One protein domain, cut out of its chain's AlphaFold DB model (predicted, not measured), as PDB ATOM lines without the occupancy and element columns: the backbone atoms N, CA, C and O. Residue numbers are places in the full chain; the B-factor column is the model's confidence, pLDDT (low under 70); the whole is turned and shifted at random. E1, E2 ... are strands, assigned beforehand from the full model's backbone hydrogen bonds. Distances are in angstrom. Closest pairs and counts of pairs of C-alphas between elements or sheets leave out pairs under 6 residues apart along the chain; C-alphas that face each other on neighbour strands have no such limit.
ATOM      1  N   LYS A   7      65.414  40.457 -20.168       93.56
ATOM      2  CA  LYS A   7      64.263  41.205 -19.661       93.56
ATOM      3  C   LYS A   7      63.961  42.392 -20.577       93.56
ATOM      4  O   LYS A   7      64.878  43.125 -20.946       93.56
ATOM      5  N   THR A   8      62.693  42.615 -20.908       94.75
ATOM      6  CA  THR A   8      62.276  43.803 -21.670       94.75
ATOM      7  C   THR A   8      62.076  45.023 -20.756       94.75
ATOM      8  O   THR A   8      62.322  44.963 -19.549       94.75
ATOM      9  N   ALA A   9      61.615  46.150 -21.314       95.12
ATOM     10  CA  ALA A   9      61.223  47.317 -20.520       95.12
ATOM     11  C   ALA A   9      60.068  47.003 -19.547       95.12
ATOM     12  O   ALA A   9      60.042  47.536 -18.437       95.12
ATOM     13  N   ASP A  10      59.150  46.106 -19.928       94.31
ATOM     14  CA  ASP A  10      58.205  45.508 -18.987       94.31
ATOM     15  C   ASP A  10      58.884  44.337 -18.270       94.31
ATOM     16  O   ASP A  10      59.274  43.336 -18.873       94.31
ATOM     17  N   ALA A  11      58.990  44.440 -16.947       89.50
ATOM     18  CA  ALA A  11      59.636  43.437 -16.120       89.50
ATOM     19  C   ALA A  11      58.958  42.059 -16.123       89.50
ATOM     20  O   ALA A  11      59.571  41.088 -15.668       89.50
ATOM     21  N   LYS A  12      57.721  41.982 -16.618       92.75
ATOM     22  CA  LYS A  12      56.943  40.748 -16.758       92.75
ATOM     23  C   LYS A  12      57.192  40.028 -18.082       92.75
ATOM     24  O   LYS A  12      56.756  38.893 -18.231       92.75
ATOM     25  N   VAL A  13      57.884  40.664 -19.027       95.25
ATOM     26  CA  VAL A  13      58.123  40.120 -20.365       95.25
ATOM     27  C   VAL A  13      59.618  39.925 -20.581       95.25
ATOM     28  O   VAL A  13      60.426  40.828 -20.345       95.25
ATOM     29  N   TRP A  14      59.974  38.725 -21.030       94.75
ATOM     30  CA  TRP A  14      61.342  38.290 -21.284       94.75
ATOM     31  C   TRP A  14      61.406  37.630 -22.655       94.75
ATOM     32  O   TRP A  14      60.492  36.897 -23.031       94.75
ATOM     33  N   THR A  15      62.476  37.884 -23.396       94.19
ATOM     34  CA  THR A  15      62.677  37.351 -24.745       94.19
ATOM     35  C   THR A  15      64.048  36.709 -24.862       94.19
ATOM     36  O   THR A  15      64.992  37.096 -24.178       94.19
ATOM     37  N   GLY A  16      64.180  35.715 -25.726       92.88
ATOM     38  CA  GLY A  16      65.464  35.104 -26.036       92.88
ATOM     39  C   GLY A  16      65.355  34.262 -27.291       92.88
ATOM     40  O   GLY A  16      64.262  33.829 -27.653       92.88
ATOM     41  N   ASP A  17      66.496  34.036 -27.925       90.12
ATOM     42  CA  ASP A  17      66.582  33.256 -29.151       90.12
ATOM     43  C   ASP A  17      67.087  31.846 -28.858       90.12
ATOM     44  O   ASP A  17      67.920  31.611 -27.975       90.12
ATOM     45  N   VAL A  18      66.582  30.886 -29.627       89.94
ATOM     46  CA  VAL A  18      66.980  29.486 -29.538       89.94
ATOM     47  C   VAL A  18      67.063  28.876 -30.927       89.94
ATOM     48  O   VAL A  18      66.255  29.165 -31.806       89.94
ATOM     49  N   VAL A  19      68.043  27.998 -31.120       89.62
ATOM     50  CA  VAL A  19      68.124  27.160 -32.318       89.62
ATOM     51  C   VAL A  19      67.187  25.971 -32.138       89.62
ATOM     52  O   VAL A  19      67.298  25.241 -31.150       89.62
ATOM     53  N   VAL A  20      66.286  25.764 -33.100       88.06
ATOM     54  CA  VAL A  20      65.394  24.598 -33.116       88.06
ATOM     55  C   VAL A  20      66.242  23.321 -33.145       88.06
ATOM     56  O   VAL A  20      67.123  23.198 -34.000       88.06
ATOM     57  N   PRO A  21      66.032  22.373 -32.216       85.56
ATOM     58  CA  PRO A  21      66.848  21.170 -32.152       85.56
ATOM     59  C   PRO A  21      66.597  20.252 -33.352       85.56
ATOM     60  O   PRO A  21      65.476  20.141 -33.852       85.56
ATOM     61  N   VAL A  22      67.638  19.519 -33.758       85.62
ATOM     62  CA  VAL A  22      67.479  18.383 -34.672       85.62
ATOM     63  C   VAL A  22      66.741  17.282 -33.916       85.62
ATOM     64  O   VAL A  22      67.229  16.768 -32.911       85.62
ATOM     65  N   SER A  23      65.543  16.959 -34.383       87.00
ATOM     66  CA  SER A  23      64.645  15.981 -33.774       87.00
ATOM     67  C   SER A  23      63.838  15.275 -34.863       87.00
ATOM     68  O   SER A  23      63.731  15.790 -35.978       87.00
ATOM     69  N   SER A  24      63.264  14.114 -34.558       85.00
ATOM     70  CA  SER A  24      62.217  13.472 -35.366       85.00
ATOM     71  C   SER A  24      60.803  13.864 -34.923       85.00
ATOM     72  O   SER A  24      59.844  13.564 -35.626       85.00
ATOM     73  N   GLU A  25      60.671  14.537 -33.779       91.81
ATOM     74  CA  GLU A  25      59.386  14.955 -33.211       91.81
ATOM     75  C   GLU A  25      58.682  16.017 -34.072       91.81
ATOM     76  O   GLU A  25      59.325  16.830 -34.753       91.81
ATOM     77  N   LEU A  26      57.347  16.039 -33.997       93.75
ATOM     78  CA  LEU A  26      56.502  17.049 -34.646       93.75
ATOM     79  C   LEU A  26      56.624  18.426 -33.985       93.75
ATOM     80  O   LEU A  26      56.519  19.454 -34.655       93.75
ATOM     81  N   THR A  27      56.845  18.447 -32.671       93.94
ATOM     82  CA  THR A  27      56.941  19.667 -31.870       93.94
ATOM     83  C   THR A  27      58.162  19.618 -30.956       93.94
ATOM     84  O   THR A  27      58.713  18.557 -30.662       93.94
ATOM     85  N   VAL A  28      58.599  20.787 -30.499       94.06
ATOM     86  CA  VAL A  28      59.566  20.932 -29.410       94.06
ATOM     87  C   VAL A  28      58.867  21.566 -28.209       94.06
ATOM     88  O   VAL A  28      58.211  22.600 -28.336       94.06
ATOM     89  N   GLY A  29      58.974  20.930 -27.043       93.12
ATOM     90  CA  GLY A  29      58.396  21.438 -25.797       93.12
ATOM     91  C   GLY A  29      59.209  22.593 -25.212       93.12
ATOM     92  O   GLY A  29      60.439  22.540 -25.184       93.12
ATOM     93  N   LEU A  30      58.520  23.620 -24.711       93.31
ATOM     94  CA  LEU A  30      59.115  24.680 -23.904       93.31
ATOM     95  C   LEU A  30      59.042  24.280 -22.429       93.31
ATOM     96  O   LEU A  30      57.990  23.886 -21.932       93.31
ATOM     97  N   VAL A  31      60.167  24.412 -21.734       94.12
ATOM     98  CA  VAL A  31      60.258  24.174 -20.294       94.12
ATOM     99  C   VAL A  31      60.639  25.483 -19.615       94.12
ATOM    100  O   VAL A  31      61.736  25.995 -19.847       94.12
ATOM    101  N   VAL A  32      59.749  26.013 -18.777       94.56
ATOM    102  CA  VAL A  32      59.983  27.237 -17.997       94.56
ATOM    103  C   VAL A  32      60.063  26.861 -16.526       94.56
ATOM    104  O   VAL A  32      59.129  26.289 -15.976       94.56
ATOM    105  N   LYS A  33      61.183  27.159 -15.876       94.94
ATOM    106  CA  LYS A  33      61.442  26.776 -14.484       94.94
ATOM    107  C   LYS A  33      62.357  27.779 -13.804       94.94
ATOM    108  O   LYS A  33      62.910  28.652 -14.468       94.94
ATOM    109  N   ASP A  34      62.499  27.632 -12.491       94.06
ATOM    110  CA  ASP A  34      63.417  28.414 -11.656       94.06
ATOM    111  C   ASP A  34      63.181  29.940 -11.724       94.06
ATOM    112  O   ASP A  34      64.046  30.736 -11.354       94.06
ATOM    113  N   TYR A  35      61.997  30.369 -12.183       93.44
ATOM    114  CA  TYR A  35      61.626  31.778 -12.232       93.44
ATOM    115  C   TYR A  35      61.169  32.236 -10.849       93.44
ATOM    116  O   TYR A  35      60.349  31.588 -10.200       93.44
ATOM    117  N   GLN A  36      61.720  33.359 -10.396       95.00
ATOM    118  CA  GLN A  36      61.451  33.930  -9.081       95.00
ATOM    119  C   GLN A  36      60.795  35.301  -9.211       95.00
ATOM    120  O   GLN A  36      61.105  36.062 -10.132       95.00
ATOM    121  N   ASP A  37      59.905  35.628  -8.279       95.00
ATOM    122  CA  ASP A  37      59.454  37.006  -8.113       95.00
ATOM    123  C   ASP A  37      60.535  37.880  -7.438       95.00
ATOM    124  O   ASP A  37      61.601  37.406  -7.040       95.00
ATOM    125  N   LEU A  38      60.272  39.185  -7.301       94.06
ATOM    126  CA  LEU A  38      61.213  40.128  -6.672       94.06
ATOM    127  C   LEU A  38      61.465  39.847  -5.180       94.06
ATOM    128  O   LEU A  38      62.421  40.379  -4.621       94.06
ATOM    129  N   SER A  39      60.618  39.035  -4.547       96.69
ATOM    130  CA  SER A  39      60.746  38.620  -3.149       96.69
ATOM    131  C   SER A  39      61.510  37.297  -3.003       96.69
ATOM    132  O   SER A  39      61.759  36.871  -1.877       96.69
ATOM    133  N   GLY A  40      61.887  36.647  -4.112       96.25
ATOM    134  CA  GLY A  40      62.573  35.353  -4.124       96.25
ATOM    135  C   GLY A  40      61.640  34.140  -4.059       96.25
ATOM    136  O   GLY A  40      62.108  33.018  -3.860       96.25
ATOM    137  N   ASN A  41      60.326  34.313  -4.231       97.31
ATOM    138  CA  ASN A  41      59.411  33.174  -4.311       97.31
ATOM    139  C   ASN A  41      59.585  32.488  -5.668       97.31
ATOM    140  O   ASN A  41      59.404  33.120  -6.709       97.31
ATOM    141  N   THR A  42      59.918  31.197  -5.662       97.38
ATOM    142  CA  THR A  42      60.106  30.404  -6.887       97.38
ATOM    143  C   THR A  42      58.768  29.872  -7.396       97.38
ATOM    144  O   THR A  42      58.000  29.279  -6.637       97.38
ATOM    145  N   GLY A  43      58.491  30.080  -8.681       96.56
ATOM    146  CA  GLY A  43      57.336  29.513  -9.365       96.56
ATOM    147  C   GLY A  43      57.503  28.029  -9.694       96.56
ATOM    148  O   GLY A  43      58.613  27.496  -9.725       96.56
ATOM    149  N   ALA A  44      56.384  27.350  -9.943       97.44
ATOM    150  CA  ALA A  44      56.389  25.957 -10.375       97.44
ATOM    151  C   ALA A  44      56.900  25.824 -11.817       97.44
ATOM    152  O   ALA A  44      56.694  26.706 -12.641       97.44
ATOM    153  N   GLU A  45      57.531  24.698 -12.136       97.62
ATOM    154  CA  GLU A  45      57.927  24.400 -13.510       97.62
ATOM    155  C   GLU A  45      56.702  24.213 -14.423       97.62
ATOM    156  O   GLU A  45      55.782  23.465 -14.092       97.62
ATOM    157  N   ASP A  46      56.728  24.846 -15.595       97.25
ATOM    158  CA  ASP A  46      55.719  24.722 -16.645       97.25
ATOM    159  C   ASP A  46      56.276  23.990 -17.877       97.25
ATOM    160  O   ASP A  46      57.401  24.235 -18.323       97.25
ATOM    161  N   ARG A  47      55.461  23.082 -18.425       97.19
ATOM    162  CA  ARG A  47      55.726  22.297 -19.647       97.19
ATOM    163  C   ARG A  47      54.517  22.243 -20.586       97.19
ATOM    164  O   ARG A  47      54.447  21.380 -21.456       97.19
ATOM    165  N   SER A  48      53.527  23.109 -20.376       97.06
ATOM    166  CA  SER A  48      52.266  23.076 -21.128       97.06
ATOM    167  C   SER A  48      52.368  23.674 -22.538       97.06
ATOM    168  O   SER A  48      51.428  23.566 -23.324       97.06
ATOM    169  N   HIS A  49      53.516  24.258 -22.888       95.44
ATOM    170  CA  HIS A  49      53.736  24.957 -24.149       95.44
ATOM    171  C   HIS A  49      54.671  24.174 -25.076       95.44
ATOM    172  O   HIS A  49      55.662  23.581 -24.648       95.44
ATOM    173  N   SER A  50      54.385  24.206 -26.376       94.81
ATOM    174  CA  SER A  50      55.247  23.623 -27.405       94.81
ATOM    175  C   SER A  50      55.180  24.431 -28.695       94.81
ATOM    176  O   SER A  50      54.232  25.183 -28.921       94.81
ATOM    177  N   MET A  51      56.201  24.277 -29.532       93.88
ATOM    178  CA  MET A  51      56.290  24.895 -30.850       93.88
ATOM    179  C   MET A  51      56.350  23.799 -31.918       93.88
ATOM    180  O   MET A  51      57.167  22.882 -31.782       93.88
ATOM    181  N   PRO A  52      55.530  23.860 -32.979       95.25
ATOM    182  CA  PRO A  52      55.625  22.905 -34.070       95.25
ATOM    183  C   PRO A  52      56.892  23.140 -34.899       95.25
ATOM    184  O   PRO A  52      57.355  24.270 -35.051       95.25
ATOM    185  N   ILE A  53      57.459  22.060 -35.430       94.81
ATOM    186  CA  ILE A  53      58.640  22.112 -36.292       94.81
ATOM    187  C   ILE A  53      58.189  22.003 -37.748       94.81
ATOM    188  O   ILE A  53      57.397  21.125 -38.096       94.81
TER     189      ILE A  53
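Overview. This is residues 7 to 53 of the 218 residues of an uncharacterized protein of Vibrio alginolyticus (UniProt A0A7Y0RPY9). This is a loose piece with little regular structure: a two-stranded hairpin, E1 and E2, whose long loop stretches away from the strands, and a long stretch without a named element, residues 7 to 26, that folds back into E1. The printed part has 47 residues, no named helix and two named strands, E1 then E2, antiparallel; the class is all strand, with 13 residues in named elements. The radius of gyration of the C-alphas is 13.5 A, and the outline, only just flat, spans 41 by 23 by 13 A.

Along the chain. Start at C-alpha 7, (64.263, 41.205, -19.661). Find E1, residues 27 to 32, from (56.941, 19.667, -31.870), 16.1 A long. E2, residues 46 to 52, is 17.5 A long and ends at (55.625, 22.905, -34.070).

Arrangement. E1 and E2 form an antiparallel hairpin at 150 degrees. Look at N 28 and O 51, 2.8 A apart, and N 46 and O 32, 2.8 A, within hydrogen-bond range.

Size, cuts and confidence. The farthest C-alphas, of Ser 24 and Ser 39, are 40.9 A apart. The link E1 to E2 is long, 13 residues. The printed part has no cut, and no printed residue is under 70 in pLDDT.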